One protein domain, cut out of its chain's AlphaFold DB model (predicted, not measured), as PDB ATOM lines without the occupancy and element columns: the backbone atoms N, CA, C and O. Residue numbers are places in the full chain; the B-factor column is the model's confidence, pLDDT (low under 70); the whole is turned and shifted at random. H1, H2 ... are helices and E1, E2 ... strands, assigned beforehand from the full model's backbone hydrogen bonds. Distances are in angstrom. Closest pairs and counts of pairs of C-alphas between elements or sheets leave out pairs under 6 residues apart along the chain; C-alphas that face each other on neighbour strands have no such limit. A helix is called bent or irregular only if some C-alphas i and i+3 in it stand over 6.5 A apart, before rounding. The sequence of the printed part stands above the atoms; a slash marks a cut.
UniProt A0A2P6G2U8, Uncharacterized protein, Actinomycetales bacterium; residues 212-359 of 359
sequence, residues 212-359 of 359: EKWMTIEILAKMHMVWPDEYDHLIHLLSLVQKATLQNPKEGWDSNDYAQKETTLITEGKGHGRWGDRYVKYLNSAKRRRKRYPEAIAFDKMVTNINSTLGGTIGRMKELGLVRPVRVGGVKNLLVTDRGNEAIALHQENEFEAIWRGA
ATOM      1  N   GLU A 212       8.495   2.933  24.197       79.88
ATOM      2  CA  GLU A 212       7.692   2.444  23.088       79.88
ATOM      3  C   GLU A 212       8.549   1.623  22.110       79.88
ATOM      4  O   GLU A 212       9.787   1.623  22.142       79.88
ATOM      5  N   LYS A 213       7.873   0.870  21.238       80.44
ATOM      6  CA  LYS A 213       8.532  -0.040  20.293       80.44
ATOM      7  C   LYS A 213       9.501   0.702  19.366       80.44
ATOM      8  O   LYS A 213      10.634   0.259  19.227       80.44
ATOM      9  N   TRP A 214       9.081   1.820  18.773       82.81
ATOM     10  CA  TRP A 214       9.918   2.584  17.839       82.81
ATOM     11  C   TRP A 214      11.200   3.090  18.515       82.81
ATOM     12  O   TRP A 214      12.286   2.889  17.987       82.81
ATOM     13  N   MET A 215      11.098   3.632  19.732       84.31
ATOM     14  CA  MET A 215      12.258   4.140  20.466       84.31
ATOM     15  C   MET A 215      13.206   3.009  20.875       84.31
ATOM     16  O   MET A 215      14.419   3.178  20.831       84.31
ATOM     17  N   THR A 216      12.674   1.831  21.214       85.00
ATOM     18  CA  THR A 216      13.505   0.642  21.460       85.00
ATOM     19  C   THR A 216      14.340   0.279  20.233       85.00
ATOM     20  O   THR A 216      15.526  -0.008  20.374       85.00
ATOM     21  N   ILE A 217      13.734   0.292  19.041       83.62
ATOM     22  CA  ILE A 217      14.417  -0.026  17.780       83.62
ATOM     23  C   ILE A 217      15.510   1.008  17.489       83.62
ATOM     24  O   ILE A 217      16.642   0.620  17.213       83.62
ATOM     25  N   GLU A 218      15.207   2.302  17.626       82.62
ATOM     26  CA  GLU A 218      16.190   3.381  17.448       82.62
ATOM     27  C   GLU A 218      17.371   3.242  18.417       82.62
ATOM     28  O   GLU A 218      18.531   3.302  18.008       82.62
ATOM     29  N   ILE A 219      17.098   2.978  19.702       82.25
ATOM     30  CA  ILE A 219      18.155   2.767  20.694       82.25
ATOM     31  C   ILE A 219      19.011   1.556  20.313       82.25
ATOM     32  O   ILE A 219      20.233   1.664  20.320       82.25
ATOM     33  N   LEU A 220      18.409   0.422  19.942       82.50
ATOM     34  CA  LEU A 220      19.151  -0.774  19.529       82.50
ATOM     35  C   LEU A 220      20.019  -0.525  18.288       82.50
ATOM     36  O   LEU A 220      21.177  -0.940  18.266       82.50
ATOM     37  N   ALA A 221      19.503   0.196  17.289       80.44
ATOM     38  CA  ALA A 221      20.261   0.561  16.096       80.44
ATOM     39  C   ALA A 221      21.488   1.418  16.448       80.44
ATOM     40  O   ALA A 221      22.589   1.169  15.954       80.44
ATOM     41  N   LYS A 222      21.336   2.386  17.359       76.00
ATOM     42  CA  LYS A 222      22.461   3.199  17.845       76.00
ATOM     43  C   LYS A 222      23.420   2.393  18.723       76.00
ATOM     44  O   LYS A 222      24.630   2.557  18.583       76.00
ATOM     45  N   MET A 223      22.921   1.479  19.558       77.06
ATOM     46  CA  MET A 223      23.765   0.571  20.340       77.06
ATOM     47  C   MET A 223      24.660  -0.277  19.438       77.06
ATOM     48  O   MET A 223      25.842  -0.393  19.726       77.06
ATOM     49  N   HIS A 224      24.139  -0.812  18.334       77.06
ATOM     50  CA  HIS A 224      24.942  -1.561  17.366       77.06
ATOM     51  C   HIS A 224      26.089  -0.718  16.778       77.06
ATOM     52  O   HIS A 224      27.196  -1.212  16.590       77.06
ATOM     53  N   MET A 225      25.855   0.578  16.540       69.81
ATOM     54  CA  MET A 225      26.859   1.482  15.967       69.81
ATOM     55  C   MET A 225      27.899   2.006  16.968       69.81
ATOM     56  O   MET A 225      29.022   2.306  16.561       69.81
ATOM     57  N   VAL A 226      27.507   2.201  18.232       65.62
ATOM     58  CA  VAL A 226      28.320   2.874  19.269       65.62
ATOM     59  C   VAL A 226      28.908   1.880  20.271       65.62
ATOM     60  O   VAL A 226      30.040   2.034  20.719       65.62
ATOM     61  N   TRP A 227      28.151   0.840  20.615       71.75
ATOM     62  CA  TRP A 227      28.530  -0.192  21.581       71.75
ATOM     63  C   TRP A 227      28.343  -1.598  20.995       71.75
ATOM     64  O   TRP A 227      27.579  -2.389  21.560       71.75
ATOM     65  N   PRO A 228      29.040  -1.941  19.894       70.81
ATOM     66  CA  PRO A 228      28.856  -3.221  19.212       70.81
ATOM     67  C   PRO A 228      29.054  -4.423  20.152       70.81
ATOM     68  O   PRO A 228      28.198  -5.289  20.193       70.81
ATOM     69  N   ASP A 229      30.066  -4.424  21.033       70.75
ATOM     70  CA  ASP A 229      30.274  -5.525  22.001       70.75
ATOM     71  C   ASP A 229      29.127  -5.687  23.024       70.75
ATOM     72  O   ASP A 229      28.811  -6.797  23.462       70.75
ATOM     73  N   GLU A 230      28.486  -4.588  23.443       74.88
ATOM     74  CA  GLU A 230      27.320  -4.661  24.335       74.88
ATOM     75  C   GLU A 230      26.065  -5.083  23.584       74.88
ATOM     76  O   GLU A 230      25.282  -5.870  24.116       74.88
ATOM     77  N   TYR A 231      25.894  -4.587  22.362       79.44
ATOM     78  CA  TYR A 231      24.812  -4.980  21.477       79.44
ATOM     79  C   TYR A 231      24.886  -6.476  21.135       79.44
ATOM     80  O   TYR A 231      23.922  -7.196  21.389       79.44
ATOM     81  N   ASP A 232      26.038  -6.973  20.688       80.69
ATOM     82  CA  ASP A 232      26.248  -8.376  20.316       80.69
ATOM     83  C   ASP A 232      25.997  -9.308  21.504       80.69
ATOM     84  O   ASP A 232      25.273 -10.299  21.396       80.69
ATOM     85  N   HIS A 233      26.517  -8.959  22.685       82.88
ATOM     86  CA  HIS A 233      26.271  -9.736  23.897       82.88
ATOM     87  C   HIS A 233      24.790  -9.711  24.312       82.88
ATOM     88  O   HIS A 233      24.245 -10.737  24.728       82.88
ATOM     89  N   LEU A 234      24.108  -8.567  24.174       86.88
ATOM     90  CA  LEU A 234      22.673  -8.452  24.429       86.88
ATOM     91  C   LEU A 234      21.871  -9.352  23.482       86.88
ATOM     92  O   LEU A 234      20.996 -10.083  23.953       86.88
ATOM     93  N   ILE A 235      22.171  -9.340  22.181       89.69
ATOM     94  CA  ILE A 235      21.481 -10.170  21.185       89.69
ATOM     95  C   ILE A 235      21.803 -11.659  21.370       89.69
ATOM     96  O   ILE A 235      20.901 -12.500  21.277       89.69
ATOM     97  N   HIS A 236      23.043 -12.002  21.727       88.38
ATOM     98  CA  HIS A 236      23.431 -13.364  22.091       88.38
ATOM     99  C   HIS A 236      22.579 -13.894  23.253       88.38
ATOM    100  O   HIS A 236      21.945 -14.948  23.140       88.38
ATOM    101  N   LEU A 237      22.492 -13.141  24.354       90.31
ATOM    102  CA  LEU A 237      21.663 -13.511  25.502       90.31
ATOM    103  C   LEU A 237      20.178 -13.578  25.133       90.31
ATOM    104  O   LEU A 237      19.485 -14.509  25.547       90.31
ATOM    105  N   LEU A 238      19.681 -12.632  24.330       92.56
ATOM    106  CA  LEU A 238      18.296 -12.628  23.855       92.56
ATOM    107  C   LEU A 238      17.974 -13.900  23.058       92.56
ATOM    108  O   LEU A 238      16.921 -14.502  23.266       92.56
ATOM    109  N   SER A 239      18.910 -14.360  22.228       92.19
ATOM    110  CA  SER A 239      18.799 -15.600  21.452       92.19
ATOM    111  C   SER A 239      18.776 -16.847  22.347       92.19
ATOM    112  O   SER A 239      17.984 -17.765  22.116       92.19
ATOM    113  N   LEU A 240      19.577 -16.880  23.420       92.25
ATOM    114  CA  LEU A 240      19.513 -17.953  24.425       92.25
ATOM    115  C   LEU A 240      18.153 -17.984  25.136       92.25
ATOM    116  O   LEU A 240      17.569 -19.058  25.314       92.25
ATOM    117  N   VAL A 241      17.626 -16.810  25.497       92.69
ATOM    118  CA  VAL A 241      16.301 -16.677  26.115       92.69
ATOM    119  C   VAL A 241      15.199 -17.121  25.154       92.69
ATOM    120  O   VAL A 241      14.290 -17.844  25.567       92.69
ATOM    121  N   GLN A 242      15.278 -16.744  23.873       94.56
ATOM    122  CA  GLN A 242      14.334 -17.174  22.841       94.56
ATOM    123  C   GLN A 242      14.341 -18.698  22.698       94.56
ATOM    124  O   GLN A 242      13.286 -19.326  22.784       94.56
ATOM    125  N   LYS A 243      15.521 -19.313  22.564       92.19
ATOM    126  CA  LYS A 243      15.657 -20.771  22.460       92.19
ATOM    127  C   LYS A 243      15.023 -21.488  23.654       92.19
ATOM    128  O   LYS A 243      14.254 -22.427  23.464       92.19
ATOM    129  N   ALA A 244      15.295 -21.023  24.872       90.50
ATOM    130  CA  ALA A 244      14.692 -21.583  26.080       90.50
ATOM    131  C   ALA A 244      13.172 -21.353  26.138       90.50
ATOM    132  O   ALA A 244      12.437 -22.240  26.559       90.50
ATOM    133  N   THR A 245      12.691 -20.197  25.673       88.94
ATOM    134  CA  THR A 245      11.255 -19.887  25.589       88.94
ATOM    135  C   THR A 245      10.536 -20.832  24.625       88.94
ATOM    136  O   THR A 245       9.447 -21.304  24.940       88.94
ATOM    137  N   LEU A 246      11.145 -21.151  23.480       89.56
ATOM    138  CA  LEU A 246      10.592 -22.097  22.505       89.56
ATOM    139  C   LEU A 246      10.572 -23.535  23.042       89.56
ATOM    140  O   LEU A 246       9.619 -24.268  22.794       89.56
ATOM    141  N   GLN A 247      11.608 -23.932  23.785       90.44
ATOM    142  CA  GLN A 247      11.702 -25.268  24.379       90.44
ATOM    143  C   GLN A 247      10.748 -25.441  25.568       90.44
ATOM    144  O   GLN A 247      10.062 -26.454  25.658       90.44
ATOM    145  N   ASN A 248      10.686 -24.446  26.457       87.19
ATOM    146  CA  ASN A 248       9.932 -24.483  27.708       87.19
ATOM    147  C   ASN A 248       9.201 -23.145  27.955       87.19
ATOM    148  O   ASN A 248       9.619 -22.354  28.807       87.19
ATOM    149  N   PRO A 249       8.064 -22.880  27.285       85.25
ATOM    150  CA  PRO A 249       7.386 -21.574  27.314       85.25
ATOM    151  C   PRO A 249       6.795 -21.185  28.678       85.25
ATOM    152  O   PRO A 249       6.424 -20.030  28.888       85.25
ATOM    153  N   LYS A 250       6.684 -22.139  29.611       84.69
ATOM    154  CA  LYS A 250       6.222 -21.894  30.987       84.69
ATOM    155  C   LYS A 250       7.363 -21.622  31.963       84.69
ATOM    156  O   LYS A 250       7.122 -20.997  32.992       84.69
ATOM    157  N   GLU A 251       8.569 -22.092  31.651       85.81
ATOM    158  CA  GLU A 251       9.711 -22.011  32.561       85.81
ATOM    159  C   GLU A 251      10.689 -20.918  32.145       85.81
ATOM    160  O   GLU A 251      11.145 -20.161  32.994       85.81
ATOM    161  N   GLY A 252      10.968 -20.778  30.850       87.06
ATOM    162  CA  GLY A 252      11.913 -19.794  30.337       87.06
ATOM    163  C   GLY A 252      13.371 -20.100  30.670       87.06
ATOM    164  O   GLY A 252      13.739 -21.221  31.008       87.06
ATOM    165  N   TRP A 253      14.216 -19.088  30.522       90.75
ATOM    166  CA  TRP A 253      15.662 -19.188  30.685       90.75
ATOM    167  C   TRP A 253      16.105 -18.847  32.109       90.75
ATOM    168  O   TRP A 253      15.752 -17.779  32.619       90.75
ATOM    169  N   ASP A 254      16.893 -19.730  32.726       86.69
ATOM    170  CA  ASP A 254      17.523 -19.508  34.032       86.69
ATOM    171  C   ASP A 254      18.901 -18.853  33.861       86.69
ATOM    172  O   ASP A 254      19.838 -19.444  33.318       86.69
ATOM    173  N   SER A 255      19.029 -17.621  34.354       80.19
ATOM    174  CA  SER A 255      20.276 -16.860  34.291       80.19
ATOM    175  C   SER A 255      21.361 -17.371  35.247       80.19
ATOM    176  O   SER A 255      22.533 -17.081  35.021       80.19
ATOM    177  N   ASN A 256      21.010 -18.100  36.314       74.50
ATOM    178  CA  ASN A 256      21.979 -18.543  37.330       74.50
ATOM    179  C   ASN A 256      22.939 -19.609  36.786       74.50
ATOM    180  O   ASN A 256      24.110 -19.656  37.162       74.50
ATOM    181  N   ASP A 257      22.447 -20.420  35.855       82.94
ATOM    182  CA  ASP A 257      23.196 -21.482  35.189       82.94
ATOM    183  C   ASP A 257      24.167 -20.963  34.120       82.94
ATOM    184  O   ASP A 257      25.114 -21.660  33.742       82.94
ATOM    185  N   TYR A 258      23.920 -19.760  33.596       85.94
ATOM    186  CA  TYR A 258      24.659 -19.225  32.457       85.94
ATOM    187  C   TYR A 258      26.137 -19.028  32.782       85.94
ATOM    188  O   TYR A 258      26.987 -19.548  32.070       85.94
ATOM    189  N   ALA A 259      26.456 -18.339  33.881       86.69
ATOM    190  CA  ALA A 259      27.835 -17.968  34.185       86.69
ATOM    191  C   ALA A 259      28.760 -19.181  34.365       86.69
ATOM    192  O   ALA A 259      29.917 -19.137  33.947       86.69
ATOM    193  N   GLN A 260      28.259 -20.271  34.953       88.81
ATOM    194  CA  GLN A 260      29.029 -21.509  35.097       88.81
ATOM    195  C   GLN A 260      29.254 -22.188  33.744       88.81
ATOM    196  O   GLN A 260      30.399 -22.479  33.404       88.81
ATOM    197  N   LYS A 261      28.187 -22.379  32.952       90.38
ATOM    198  CA  LYS A 261      28.263 -22.995  31.615       90.38
ATOM    199  C   LYS A 261      29.188 -22.208  30.692       90.38
ATOM    200  O   LYS A 261      30.057 -22.787  30.047       90.38
ATOM    201  N   GLU A 262      29.043 -20.890  30.691       89.50
ATOM    202  CA  GLU A 262      29.866 -19.976  29.910       89.50
ATOM    203  C   GLU A 262      31.334 -20.051  30.338       89.50
ATOM    204  O   GLU A 262      32.221 -20.173  29.498       89.50
ATOM    205  N   THR A 263      31.613 -20.081  31.647       89.75
ATOM    206  CA  THR A 263      32.987 -20.242  32.143       89.75
ATOM    207  C   THR A 263      33.593 -21.573  31.703       89.75
ATOM    208  O   THR A 263      34.737 -21.590  31.249       89.75
ATOM    209  N   THR A 264      32.841 -22.676  31.754       92.06
ATOM    210  CA  THR A 264      33.293 -23.969  31.218       92.06
ATOM    211  C   THR A 264      33.618 -23.870  29.726       92.06
ATOM    212  O   THR A 264      34.715 -24.254  29.321       92.06
ATOM    213  N   LEU A 265      32.738 -23.271  28.917       90.50
ATOM    214  CA  LEU A 265      32.988 -23.063  27.485       90.50
ATOM    215  C   LEU A 265      34.243 -22.216  27.234       90.50
ATOM    216  O   LEU A 265      35.032 -22.548  26.351       90.50
ATOM    217  N   ILE A 266      34.484 -21.171  28.030       89.38
ATOM    218  CA  ILE A 266      35.705 -20.353  27.951       89.38
ATOM    219  C   ILE A 266      36.951 -21.207  28.210       89.38
ATOM    220  O   ILE A 266      37.928 -21.093  27.470       89.38
ATOM    221  N   THR A 267      36.923 -22.097  29.210       87.56
ATOM    222  CA  THR A 267      38.061 -22.998  29.472       87.56
ATOM    223  C   THR A 267      38.325 -23.991  28.336       87.56
ATOM    224  O   THR A 267      39.462 -24.420  28.161       87.56
ATOM    225  N   GLU A 268      37.306 -24.305  27.533       89.69
ATOM    226  CA  GLU A 268      37.410 -25.139  26.329       89.69
ATOM    227  C   GLU A 268      37.748 -24.346  25.054       89.69
ATOM    228  O   GLU A 268      37.835 -24.935  23.976       89.69
ATOM    229  N   GLY A 269      37.903 -23.019  25.138       86.56
ATOM    230  CA  GLY A 269      38.118 -22.156  23.971       86.56
ATOM    231  C   GLY A 269      36.875 -21.957  23.092       86.56
ATOM    232  O   GLY A 269      37.003 -21.559  21.940       86.56
ATOM    233  N   LYS A 270      35.679 -22.240  23.621       89.12
ATOM    234  CA  LYS A 270      34.374 -22.123  22.939       89.12
ATOM    235  C   LYS A 270      33.454 -21.071  23.565       89.12
ATOM    236  O   LYS A 270      32.271 -21.019  23.241       89.12
ATOM    237  N   GLY A 271      33.964 -20.302  24.524       83.31
ATOM    238  CA  GLY A 271      33.212 -19.230  25.164       83.31
ATOM    239  C   GLY A 271      32.953 -18.062  24.219       83.31
ATOM    240  O   GLY A 271      33.627 -17.904  23.201       83.31
ATOM    241  N   HIS A 272      32.004 -17.211  24.586       81.62
ATOM    242  CA  HIS A 272      31.719 -15.963  23.900       81.62
ATOM    243  C   HIS A 272      32.972 -15.073  23.849       81.62
ATOM    244  O   HIS A 272      33.665 -14.885  24.857       81.62
ATOM    245  N   GLY A 273      33.242 -14.488  22.675       75.56
ATOM    246  CA  GLY A 273      34.483 -13.752  22.388       75.56
ATOM    247  C   GLY A 273      34.797 -12.642  23.398       75.56
ATOM    248  O   GLY A 273      35.948 -12.493  23.806       75.56
ATOM    249  N   ARG A 274      33.761 -11.960  23.909       77.62
ATOM    250  CA  ARG A 274      33.839 -10.932  24.970       77.62
ATOM    251  C   ARG A 274      34.668 -11.334  26.201       77.62
ATOM    252  O   ARG A 274      35.211 -10.476  26.903       77.62
ATOM    253  N   TRP A 275      34.751 -12.629  26.503       80.25
ATOM    254  CA  TRP A 275      35.389 -13.138  27.715       80.25
ATOM    255  C   TRP A 275      36.799 -13.703  27.513       80.25
ATOM    256  O   TRP A 275      37.492 -13.921  28.513       80.25
ATOM    257  N   GLY A 276      37.225 -13.937  26.266       71.31
ATOM    258  CA  GLY A 276      38.366 -14.800  25.926       71.31
ATOM    259  C   GLY A 276      39.651 -14.488  26.700       71.31
ATOM    260  O   GLY A 276      40.209 -15.355  27.376       71.31
ATOM    261  N   ASP A 277      40.069 -13.223  26.718       79.94
ATOM    262  CA  ASP A 277      41.333 -12.825  27.354       79.94
ATOM    263  C   ASP A 277      41.248 -12.715  28.884       79.94
ATOM    264  O   ASP A 277      42.261 -12.775  29.599       79.94
ATOM    265  N   ARG A 278      40.037 -12.557  29.435       82.31
ATOM    266  CA  ARG A 278      39.844 -12.303  30.872       82.31
ATOM    267  C   ARG A 278      40.186 -13.524  31.715       82.31
ATOM    268  O   ARG A 278      40.833 -13.376  32.755       82.31
ATOM    269  N   TYR A 279      39.823 -14.720  31.253       86.06
ATOM    270  CA  TYR A 279      40.157 -15.958  31.959       86.06
ATOM    271  C   TYR A 279      41.676 -16.143  32.059       86.06
ATOM    272  O   TYR A 279      42.204 -16.368  33.151       86.06
ATOM    273  N   VAL A 280      42.402 -15.936  30.953       87.88
ATOM    274  CA  VAL A 280      43.872 -16.015  30.913       87.88
ATOM    275  C   VAL A 280      44.504 -14.990  31.860       87.88
ATOM    276  O   VAL A 280      45.417 -15.323  32.623       87.88
ATOM    277  N   LYS A 281      43.983 -13.756  31.893       88.31
ATOM    278  CA  LYS A 281      44.416 -12.719  32.844       88.31
ATOM    279  C   LYS A 281      44.235 -13.166  34.300       88.31
ATOM    280  O   LYS A 281      45.158 -13.008  35.108       88.31
ATOM    281  N   TYR A 282      43.082 -13.732  34.655       88.62
ATOM    282  CA  TYR A 282      42.824 -14.217  36.015       88.62
ATOM    283  C   TYR A 282      43.693 -15.414  36.389       88.62
ATOM    284  O   TYR A 282      44.244 -15.431  37.495       88.62
ATOM    285  N   LEU A 283      43.895 -16.344  35.458       90.06
ATOM    286  CA  LEU A 283      44.777 -17.491  35.631       90.06
ATOM    287  C   LEU A 283      46.219 -17.048  35.895       90.06
ATOM    288  O   LEU A 283      46.831 -17.458  36.882       90.06
ATOM    289  N   ASN A 284      46.747 -16.143  35.072       89.94
ATOM    290  CA  ASN A 284      48.098 -15.609  35.229       89.94
ATOM    291  C   ASN A 284      48.263 -14.843  36.548       89.94
ATOM    292  O   ASN A 284      49.280 -14.989  37.230       89.94
ATOM    293  N   SER A 285      47.251 -14.073  36.955       89.31
ATOM    294  CA  SER A 285      47.232 -13.394  38.256       89.31
ATOM    295  C   SER A 285      47.282 -14.387  39.426       89.31
ATOM    296  O   SER A 285      48.059 -14.200  40.366       89.31
ATOM    297  N   ALA A 286      46.504 -15.473  39.367       88.19
ATOM    298  CA  ALA A 286      46.485 -16.505  40.403       88.19
ATOM    299  C   ALA A 286      47.807 -17.296  40.469       88.19
ATOM    300  O   ALA A 286      48.320 -17.528  41.568       88.19
ATOM    301  N   LYS A 287      48.398 -17.625  39.308       88.00
ATOM    302  CA  LYS A 287      49.720 -18.268  39.194       88.00
ATOM    303  C   LYS A 287      50.825 -17.406  39.801       88.00
ATOM    304  O   LYS A 287      51.591 -17.889  40.632       88.00
ATOM    305  N   ARG A 288      50.868 -16.107  39.473       87.38
ATOM    306  CA  ARG A 288      51.846 -15.153  40.041       87.38
ATOM    307  C   ARG A 288      51.754 -15.058  41.563       87.38
ATOM    308  O   ARG A 288      52.774 -14.972  42.236       87.38
ATOM    309  N   ARG A 289      50.540 -15.140  42.116       86.38
ATOM    310  CA  ARG A 289      50.285 -15.146  43.567       86.38
ATOM    311  C   ARG A 289      50.506 -16.514  44.232       86.38
ATOM    312  O   ARG A 289      50.119 -16.676  45.388       86.38
ATOM    313  N   ARG A 290      51.082 -17.492  43.516       79.25
ATOM    314  CA  ARG A 290      51.385 -18.859  43.985       79.25
ATOM    315  C   ARG A 290      50.198 -19.536  44.677       79.25
ATOM    316  O   ARG A 290      50.349 -20.207  45.695       79.25
ATOM    317  N   LYS A 291      48.988 -19.323  44.156       86.44
ATOM    318  CA  LYS A 291      47.792 -19.967  44.702       86.44
ATOM    319  C   LYS A 291      47.817 -21.465  44.388       86.44
ATOM    320  O   LYS A 291      48.250 -21.858  43.314       86.44
ATOM    321  N   ARG A 292      47.323 -22.286  45.323       83.25
ATOM    322  CA  ARG A 292      47.352 -23.759  45.238       83.25
ATOM    323  C   ARG A 292      46.532 -24.325  44.067       83.25
ATOM    324  O   ARG A 292      46.919 -25.345  43.518       83.25
ATOM    325  N   TYR A 293      45.445 -23.646  43.690       90.81
ATOM    326  CA  TYR A 293      44.545 -24.028  42.593       90.81
ATOM    327  C   TYR A 293      44.238 -22.805  41.713       90.81
ATOM    328  O   TYR A 293      43.191 -22.171  41.873       90.81
ATOM    329  N   PRO A 294      45.181 -22.376  40.858       88.50
ATOM    330  CA  PRO A 294      45.024 -21.141  40.098       88.50
ATOM    331  C   PRO A 294      43.891 -21.218  39.065       88.50
ATOM    332  O   PRO A 294      43.228 -20.207  38.845       88.50
ATOM    333  N   GLU A 295      43.623 -22.396  38.497       91.12
ATOM    334  CA  GLU A 295      42.516 -22.650  37.569       91.12
ATOM    335  C   GLU A 295      41.157 -22.488  38.259       91.12
ATOM    336  O   GLU A 295      40.321 -21.734  37.772       91.12
ATOM    337  N   ALA A 296      40.963 -23.102  39.433       90.31
ATOM    338  CA  ALA A 296      39.722 -22.969  40.205       90.31
ATOM    339  C   ALA A 296      39.451 -21.506  40.598       90.31
ATOM    340  O   ALA A 296      38.343 -21.003  40.451       90.31
ATOM    341  N   ILE A 297      40.492 -20.771  41.004       89.38
ATOM    342  CA  ILE A 297      40.361 -19.345  41.335       89.38
ATOM    343  C   ILE A 297      40.025 -18.505  40.098       89.38
ATOM    344  O   ILE A 297      39.255 -17.550  40.196       89.38
ATOM    345  N   ALA A 298      40.630 -18.805  38.947       88.75
ATOM    346  CA  ALA A 298      40.317 -18.113  37.701       88.75
ATOM    347  C   ALA A 298      38.875 -18.393  37.260       88.75
ATOM    348  O   ALA A 298      38.183 -17.462  36.851       88.75
ATOM    349  N   PHE A 299      38.422 -19.638  37.415       91.88
ATOM    350  CA  PHE A 299      37.054 -20.070  37.153       91.88
ATOM    351  C   PHE A 299      36.049 -19.300  38.022       91.88
ATOM    352  O   PHE A 299      35.187 -18.606  37.489       91.88
ATOM    353  N   ASP A 300      36.217 -19.306  39.347       88.62
ATOM    354  CA  ASP A 300      35.315 -18.607  40.276       88.62
ATOM    355  C   ASP A 300      35.259 -17.095  40.007       88.62
ATOM    356  O   ASP A 300      34.202 -16.455  40.075       88.62
ATOM    357  N   LYS A 301      36.409 -16.504  39.653       88.31
ATOM    358  CA  LYS A 301      36.484 -15.097  39.250       88.31
ATOM    359  C   LYS A 301      35.738 -14.822  37.950       88.31
ATOM    360  O   LYS A 301      35.086 -13.784  37.867       88.31
ATOM    361  N   MET A 302      35.819 -15.712  36.963       88.62
ATOM    362  CA  MET A 302      35.052 -15.578  35.723       88.62
ATOM    363  C   MET A 302      33.555 -15.694  35.979       88.62
ATOM    364  O   MET A 302      32.818 -14.812  35.547       88.62
ATOM    365  N   VAL A 303      33.113 -16.679  36.766       87.25
ATOM    366  CA  VAL A 303      31.701 -16.816  37.158       87.25
ATOM    367  C   VAL A 303      31.197 -15.534  37.822       87.25
ATOM    368  O   VAL A 303      30.142 -15.014  37.463       87.25
ATOM    369  N   THR A 304      31.976 -14.974  38.750       84.75
ATOM    370  CA  THR A 304      31.639 -13.707  39.415       84.75
ATOM    371  C   THR A 304      31.583 -12.538  38.425       84.75
ATOM    372  O   THR A 304      30.652 -11.735  38.478       84.75
ATOM    373  N   ASN A 305      32.548 -12.441  37.501       82.69
ATOM    374  CA  ASN A 305      32.605 -11.379  36.490       82.69
ATOM    375  C   ASN A 305      31.404 -11.430  35.531       82.69
ATOM    376  O   ASN A 305      30.763 -10.403  35.288       82.69
ATOM    377  N   ILE A 306      31.070 -12.626  35.041       83.50
ATOM    378  CA  ILE A 306      29.937 -12.847  34.141       83.50
ATOM    379  C   ILE A 306      28.632 -12.531  34.871       83.50
ATOM    380  O   ILE A 306      27.858 -11.722  34.372       83.50
ATOM    381  N   ASN A 307      28.413 -13.058  36.082       80.31
ATOM    382  CA  ASN A 307      27.209 -12.765  36.871       80.31
ATOM    383  C   ASN A 307      27.034 -11.264  37.148       80.31
ATOM    384  O   ASN A 307      25.929 -10.733  37.017       80.31
ATOM    385  N   SER A 308      28.124 -10.567  37.487       73.38
ATOM    386  CA  SER A 308      28.093  -9.120  37.704       73.38
ATOM    387  C   SER A 308      27.691  -8.353  36.441       73.38
ATOM    388  O   SER A 308      26.984  -7.353  36.540       73.38
ATOM    389  N   THR A 309      28.127  -8.803  35.264       76.31
ATOM    390  CA  THR A 309      27.803  -8.148  33.986       76.31
ATOM    391  C   THR A 309      26.380  -8.485  33.538       76.31
ATOM    392  O   THR A 309      25.623  -7.605  33.126       76.31
ATOM    393  N   LEU A 310      25.988  -9.749  33.694       80.81
ATOM    394  CA  LEU A 310      24.702 -10.293  33.276       80.81
ATOM    395  C   LEU A 310      23.524  -9.589  33.954       80.81
ATOM    396  O   LEU A 310      22.527  -9.290  33.300       80.81
ATOM    397  N   GLY A 311      23.645  -9.273  35.248       76.44
ATOM    398  CA  GLY A 311      22.618  -8.513  35.966       76.44
ATOM    399  C   GLY A 311      22.328  -7.152  35.322       76.44
ATOM    400  O   GLY A 311      21.163  -6.767  35.204       76.44
ATOM    401  N   GLY A 312      23.374  -6.464  34.848       75.00
ATOM    402  CA  GLY A 312      23.254  -5.202  34.120       75.00
ATOM    403  C   GLY A 312      22.604  -5.383  32.750       75.00
ATOM    404  O   GLY A 312      21.615  -4.715  32.456       75.00
ATOM    405  N   THR A 313      23.093  -6.324  31.937       81.88
ATOM    406  CA  THR A 313      22.552  -6.561  30.586       81.88
ATOM    407  C   THR A 313      21.090  -7.014  30.631       81.88
ATOM    408  O   THR A 313      20.256  -6.454  29.923       81.88
ATOM    409  N   ILE A 314      20.716  -7.926  31.540       83.56
ATOM    410  CA  ILE A 314      19.310  -8.319  31.756       83.56
ATOM    411  C   ILE A 314      18.460  -7.122  32.205       83.56
ATOM    412  O   ILE A 314      17.294  -7.013  31.817       83.56
ATOM    413  N   GLY A 315      19.009  -6.234  33.041       78.94
ATOM    414  CA  GLY A 315      18.355  -4.985  33.435       78.94
ATOM    415  C   GLY A 315      17.978  -4.133  32.221       78.94
ATOM    416  O   GLY A 315      16.810  -3.771  32.069       78.94
ATOM    417  N   ARG A 316      18.931  -3.928  31.307       81.38
ATOM    418  CA  ARG A 316      18.727  -3.203  30.042       81.38
ATOM    419  C   ARG A 316      17.724  -3.893  29.118       81.38
ATOM    420  O   ARG A 316      16.823  -3.240  28.602       81.38
ATOM    421  N   MET A 317      17.803  -5.218  28.970       85.56
ATOM    422  CA  MET A 317      16.840  -5.990  28.166       85.56
ATOM    423  C   MET A 317      15.403  -5.845  28.686       85.56
ATOM    424  O   MET A 317      14.460  -5.817  27.894       85.56
ATOM    425  N   LYS A 318      15.220  -5.741  30.009       81.81
ATOM    426  CA  LYS A 318      13.909  -5.479  30.624       81.81
ATOM    427  C   LYS A 318      13.421  -4.059  30.343       81.81
ATOM    428  O   LYS A 318      12.255  -3.903  30.005       81.81
ATOM    429  N   GLU A 319      14.293  -3.053  30.428       80.94
ATOM    430  CA  GLU A 319      13.936  -1.659  30.095       80.94
ATOM    431  C   GLU A 319      13.490  -1.502  28.651       80.94
ATOM    432  O   GLU A 319      12.493  -0.838  28.377       80.94
ATOM    433  N   LEU A 320      14.195  -2.163  27.736       84.00
ATOM    434  CA  LEU A 320      13.847  -2.197  26.320       84.00
ATOM    435  C   LEU A 320      12.597  -3.042  26.032       84.00
ATOM    436  O   LEU A 320      12.066  -3.017  24.926       84.00
ATOM    437  N   GLY A 321      12.094  -3.787  27.018       83.81
ATOM    438  CA  GLY A 321      10.934  -4.656  26.860       83.81
ATOM    439  C   GLY A 321      11.196  -5.872  25.976       83.81
ATOM    440  O   GLY A 321      10.252  -6.407  25.404       83.81
ATOM    441  N   LEU A 322      12.451  -6.314  25.857       87.50
ATOM    442  CA  LEU A 322      12.865  -7.469  25.045       87.50
ATOM    443  C   LEU A 322      12.620  -8.799  25.765       87.50
ATOM    444  O   LEU A 322      12.407  -9.836  25.140       87.50
ATOM    445  N   VAL A 323      12.640  -8.768  27.100       88.00
ATOM    446  CA  VAL A 323      12.380  -9.930  27.953       88.00
ATOM    447  C   VAL A 323      11.440  -9.575  29.090       88.00
ATOM    448  O   VAL A 323      11.409  -8.442  29.573       88.00
ATOM    449  N   ARG A 324      10.715 -10.580  29.576       84.94
ATOM    450  CA  ARG A 324       9.865 -10.479  30.761       84.94
ATOM    451  C   ARG A 324      10.258 -11.516  31.810       84.94
ATOM    452  O   ARG A 324      10.532 -12.662  31.452       84.94
ATOM    453  N   PRO A 325      10.286 -11.153  33.102       83.00
ATOM    454  CA  PRO A 325      10.522 -12.122  34.156       83.00
ATOM    455  C   PRO A 325       9.319 -13.058  34.314       83.00
ATOM    456  O   PRO A 325       8.168 -12.621  34.284       83.00
ATOM    457  N   VAL A 326       9.596 -14.334  34.558       81.31
ATOM    458  CA  VAL A 326       8.624 -15.328  35.019       81.31
ATOM    459  C   VAL A 326       9.159 -16.028  36.258       81.31
ATOM    460  O   VAL A 326      10.367 -16.181  36.437       81.31
ATOM    461  N   ARG A 327       8.258 -16.403  37.166       77.31
ATOM    462  CA  ARG A 327       8.628 -17.062  38.417       77.31
ATOM    463  C   ARG A 327       8.337 -18.549  38.302       77.31
ATOM    464  O   ARG A 327       7.182 -18.924  38.119       77.31
ATOM    465  N   VAL A 328       9.372 -19.368  38.448       73.56
ATOM    466  CA  VAL A 328       9.274 -20.831  38.435       73.56
ATOM    467  C   VAL A 328       9.719 -21.319  39.806       73.56
ATOM    468  O   VAL A 328      10.907 -21.339  40.129       73.56
ATOM    469  N   GLY A 329       8.747 -21.596  40.677       79.50
ATOM    470  CA  GLY A 329       9.016 -21.853  42.092       79.50
ATOM    471  C   GLY A 329       9.751 -20.681  42.759       79.50
ATOM    472  O   GLY A 329       9.224 -19.569  42.854       79.50
ATOM    473  N   GLY A 330      10.976 -20.931  43.234       71.25
ATOM    474  CA  GLY A 330      11.840 -19.933  43.873       71.25
ATOM    475  C   GLY A 330      12.723 -19.121  42.916       71.25
ATOM    476  O   GLY A 330      13.280 -18.107  43.338       71.25
ATOM    477  N   VAL A 331      12.838 -19.527  41.647       71.50
ATOM    478  CA  VAL A 331      13.807 -18.971  40.689       71.50
ATOM    479  C   VAL A 331      13.143 -17.939  39.770       71.50
ATOM    480  O   VAL A 331      11.963 -18.050  39.415       71.50
ATOM    481  N   LYS A 332      13.892 -16.883  39.429       74.94
ATOM    482  CA  LYS A 332      13.477 -15.854  38.466       74.94
ATOM    483  C   LYS A 332      14.049 -16.204  37.096       74.94
ATOM    484  O   LYS A 332      15.230 -15.972  36.861       74.94
ATOM    485  N   ASN A 333      13.187 -16.674  36.207       85.25
ATOM    486  CA  ASN A 333      13.542 -16.976  34.828       85.25
ATOM    487  C   ASN A 333      13.087 -15.846  33.899       85.25
ATOM    488  O   ASN A 333      12.365 -14.929  34.307       85.25
ATOM    489  N   LEU A 334      13.518 -15.901  32.642       89.00
ATOM    490  CA  LEU A 334      13.173 -14.923  31.613       89.00
ATOM    491  C   LEU A 334      12.474 -15.593  30.432       89.00
ATOM    492  O   LEU A 334      12.881 -16.663  29.987       89.00
ATOM    493  N   LEU A 335      11.457 -14.927  29.892       89.62
ATOM    494  CA  LEU A 335      10.886 -15.239  28.585       89.62
ATOM    495  C   LEU A 335      11.158 -14.092  27.621       89.62
ATOM    496  O   LEU A 335      11.144 -12.927  28.030       89.62
ATOM    497  N   VAL A 336      11.352 -14.420  26.347       91.38
ATOM    498  CA  VAL A 336      11.412 -13.414  25.281       91.38
ATOM    499  C   VAL A 336      10.017 -12.813  25.065       91.38
ATOM    500  O   VAL A 336       9.001 -13.491  25.246       91.38
ATOM    501  N   THR A 337       9.949 -11.525  24.745       87.69
ATOM    502  CA  THR A 337       8.707 -10.852  24.328       87.69
ATOM    503  C   THR A 337       8.603 -10.833  22.801       87.69
ATOM    504  O   THR A 337       9.582 -11.099  22.108       87.69
ATOM    505  N   ASP A 338       7.449 -10.444  22.257       86.00
ATOM    506  CA  ASP A 338       7.308 -10.237  20.807       86.00
ATOM    507  C   ASP A 338       8.314  -9.198  20.292       86.00
ATOM    508  O   ASP A 338       8.978  -9.415  19.285       86.00
ATOM    509  N   ARG A 339       8.532  -8.126  21.063       85.31
ATOM    510  CA  ARG A 339       9.555  -7.114  20.773       85.31
ATOM    511  C   ARG A 339      10.975  -7.691  20.790       85.31
ATOM    512  O   ARG A 339      11.808  -7.297  19.985       85.31
ATOM    513  N   GLY A 340      11.260  -8.626  21.698       88.31
ATOM    514  CA  GLY A 340      12.531  -9.350  21.716       88.31
ATOM    515  C   GLY A 340      12.729 -10.222  20.473       88.31
ATOM    516  O   GLY A 340      13.820 -10.241  19.914       88.31
ATOM    517  N   ASN A 341      11.673 -10.892  20.003       89.25
ATOM    518  CA  ASN A 341      11.721 -11.670  18.762       89.25
ATOM    519  C   ASN A 341      11.981 -10.781  17.539       89.25
ATOM    520  O   ASN A 341      12.790 -11.139  16.688       89.25
ATOM    521  N   GLU A 342      11.342  -9.613  17.472       86.69
ATOM    522  CA  GLU A 342      11.581  -8.627  16.412       86.69
ATOM    523  C   GLU A 342      13.021  -8.101  16.427       86.69
ATOM    524  O   GLU A 342      13.639  -7.996  15.373       86.69
ATOM    525  N   ALA A 343      13.584  -7.820  17.607       86.38
ATOM    526  CA  ALA A 343      14.976  -7.383  17.730       86.38
ATOM    527  C   ALA A 343      15.974  -8.443  17.224       86.38
ATOM    528  O   ALA A 343      16.944  -8.095  16.555       86.38
ATOM    529  N   ILE A 344      15.724  -9.731  17.499       88.19
ATOM    530  CA  ILE A 344      16.529 -10.833  16.945       88.19
ATOM    531  C   ILE A 344      16.404 -10.875  15.416       88.19
ATOM    532  O   ILE A 344      17.418 -10.984  14.732       88.19
ATOM    533  N   ALA A 345      15.183 -10.779  14.882       86.06
ATOM    534  CA  ALA A 345      14.949 -10.816  13.437       86.06
ATOM    535  C   ALA A 345      15.669  -9.665  12.714       86.06
ATOM    536  O   ALA A 345      16.390  -9.908  11.753       86.06
ATOM    537  N   LEU A 346      15.567  -8.440  13.243       80.19
ATOM    538  CA  LEU A 346      16.274  -7.267  12.713       80.19
ATOM    539  C   LEU A 346      17.796  -7.458  12.708       80.19
ATOM    540  O   LEU A 346      18.469  -7.055  11.762       80.19
ATOM    541  N   HIS A 347      18.363  -8.072  13.749       81.44
ATOM    542  CA  HIS A 347      19.795  -8.366  13.774       81.44
ATOM    543  C   HIS A 347      20.197  -9.362  12.682       81.44
ATOM    544  O   HIS A 347      21.165  -9.113  11.971       81.44
ATOM    545  N   GLN A 348      19.428 -10.440  12.508       80.19
ATOM    546  CA  GLN A 348      19.685 -11.453  11.479       80.19
ATOM    547  C   GLN A 348      19.570 -10.883  10.059       80.19
ATOM    548  O   GLN A 348      20.374 -11.223   9.194       80.19
ATOM    549  N   GLU A 349      18.604  -9.993   9.815       74.44
ATOM    550  CA  GLU A 349      18.467  -9.270   8.544       74.44
ATOM    551  C   GLU A 349      19.685  -8.373   8.274       74.44
ATOM    552  O   GLU A 349      20.238  -8.399   7.174       74.44
ATOM    553  N   ASN A 350      20.161  -7.641   9.286       68.75
ATOM    554  CA  ASN A 350      21.342  -6.782   9.169       68.75
ATOM    555  C   ASN A 350      22.641  -7.579   8.943       68.75
ATOM    556  O   ASN A 350      23.473  -7.168   8.133       68.75
ATOM    557  N   GLU A 351      22.822  -8.718   9.620       63.72
ATOM    558  CA  GLU A 351      23.952  -9.625   9.369       63.72
ATOM    559  C   GLU A 351      23.898 -10.197   7.948       63.72
ATOM    560  O   GLU A 351      24.917 -10.250   7.255       63.72
ATOM    561  N   PHE A 352      22.705 -10.573   7.478       49.47
ATOM    562  CA  PHE A 352      22.508 -11.058   6.116       49.47
ATOM    563  C   PHE A 352      22.852  -9.984   5.076       49.47
ATOM    564  O   PHE A 352      23.554 -10.272   4.106       49.47
ATOM    565  N   GLU A 353      22.427  -8.734   5.288       49.88
ATOM    566  CA  GLU A 353      22.813  -7.619   4.419       49.88
ATOM    567  C   GLU A 353      24.323  -7.349   4.439       49.88
ATOM    568  O   GLU A 353      24.898  -7.085   3.383       49.88
ATOM    569  N   ALA A 354      24.982  -7.437   5.597       53.78
ATOM    570  CA  ALA A 354      26.427  -7.234   5.710       53.78
ATOM    571  C   ALA A 354      27.228  -8.319   4.968       53.78
ATOM    572  O   ALA A 354      28.176  -8.006   4.245       53.78
ATOM    573  N   ILE A 355      26.804  -9.584   5.074       45.66
ATOM    574  CA  ILE A 355      27.398 -10.712   4.341       45.66
ATOM    575  C   ILE A 355      27.156 -10.562   2.831       45.66
ATOM    576  O   ILE A 355      28.062 -10.782   2.030       45.66
ATOM    577  N   TRP A 356      25.951 -10.151   2.426       30.75
ATOM    578  CA  TRP A 356      25.590  -9.983   1.015       30.75
ATOM    579  C   TRP A 356      26.281  -8.784   0.349       30.75
ATOM    580  O   TRP A 356      26.626  -8.842  -0.832       30.75
ATOM    581  N   ARG A 357      26.510  -7.696   1.094       41.81
ATOM    582  CA  ARG A 357      27.243  -6.510   0.618       41.81
ATOM    583  C   ARG A 357      28.768  -6.677   0.655       41.81
ATOM    584  O   ARG A 357      29.460  -5.773   0.197       41.81
ATOM    585  N   GLY A 358      29.272  -7.821   1.128       35.78
ATOM    586  CA  GLY A 358      30.689  -8.176   1.080       35.78
ATOM    587  C   GLY A 358      31.560  -7.333   2.009       35.78
ATOM    588  O   GLY A 358      32.467  -6.655   1.525       35.78
ATOM    589  N   ALA A 359      31.261  -7.359   3.313       44.44
ATOM    590  CA  ALA A 359      32.207  -6.928   4.348       44.44
ATOM    591  C   ALA A 359      33.577  -7.620   4.216       44.44
ATOM    592  O   ALA A 359      33.601  -8.825   3.862       44.44
TER     593      ALA A 359
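This is residues 212 to 359 of the 359 residues of an uncharacterized protein of Actinomycetales bacterium (UniProt A0A2P6G2U8). A long helix, H5, spans the model between two groups: at one end it folds into a hairpin with H4, with H3 packed on both, and at the other end H1, H2, H6 and a small hairpin of strands, E1 and E2, gather loosely. H2 lies near the middle, with H1, H6 and E2 packed on it, and residues 349 to 359 stick out. The printed part has 148 residues with six named helices and two named strands, in the order H1 H2 H3 H4 H5 E1 E2 H6; it is mostly helix, and its sheet, E1 - E2, is antiparallel. The whole is only just compact, close to loose, with a radius of gyration of the C-alphas of 17.2 A, and flat, spanning 53 by 47 by 24 A.

Start with H1, residues 213 to 226, which touches H2, residues 228 to 247, at a steep tilt of 49 degrees, opposite ways; look at the closest C-alphas, His 224 and Tyr 231, 5.3 A apart. Go on to H3, residues 258 to 267, which is apart from H2. H4, residues 273 to 288, is irregular, with C-alphas 274 and 277 8.1 A apart; it touches H3, closest at the C-alphas of Ile 266 and Gly 276, 6.5 A. H5, residues 294 to 319, forms a helical hairpin with H4, at a shallow tilt of 34 degrees, only just short of steep; the closest C-alphas are those of Ala 286 and Pro 294, 4.9 A. H5 also touches H3 with its residues 299 to 307 alone, closest at the C-alphas of Ala 259 and Val 303, 5.0 A. Next, E1, residues 323 to 328, and E2, residues 331 to 336, form an antiparallel hairpin; find N 324 and O 335 at 2.8 A, within hydrogen-bond range. The closest C-alphas of H2 and E2 are Gln 242 and Val 336, 5.4 A apart. Last, H6, residues 338 to 356, touches H2 with its residues 340 to 347 alone, closest at the C-alphas of Ile 235 and Ile 344, 6.6 A. Every O i to N i+4 pair is within hydrogen-bond range in H1, H2, H3 and H6, but 8 of 12 in H4 and 21 of 22 in H5.

Find C-alpha 213 at (8.532, -0.040, 20.293), where H1 begins. H2 is 28.4 A long. H5 runs 38.0 A from C-alpha 294 at (45.024, -21.141, 40.098). H6, 26.9 A long, ends at C-alpha 356 at (25.590, -9.983, 1.015).

The two C-alphas farthest apart, Trp 214 and Arg 290, are 53.5 A apart. The printed part has no cut and no long link. Residues 225 to 226 and 350 to 359 have pLDDT under 70.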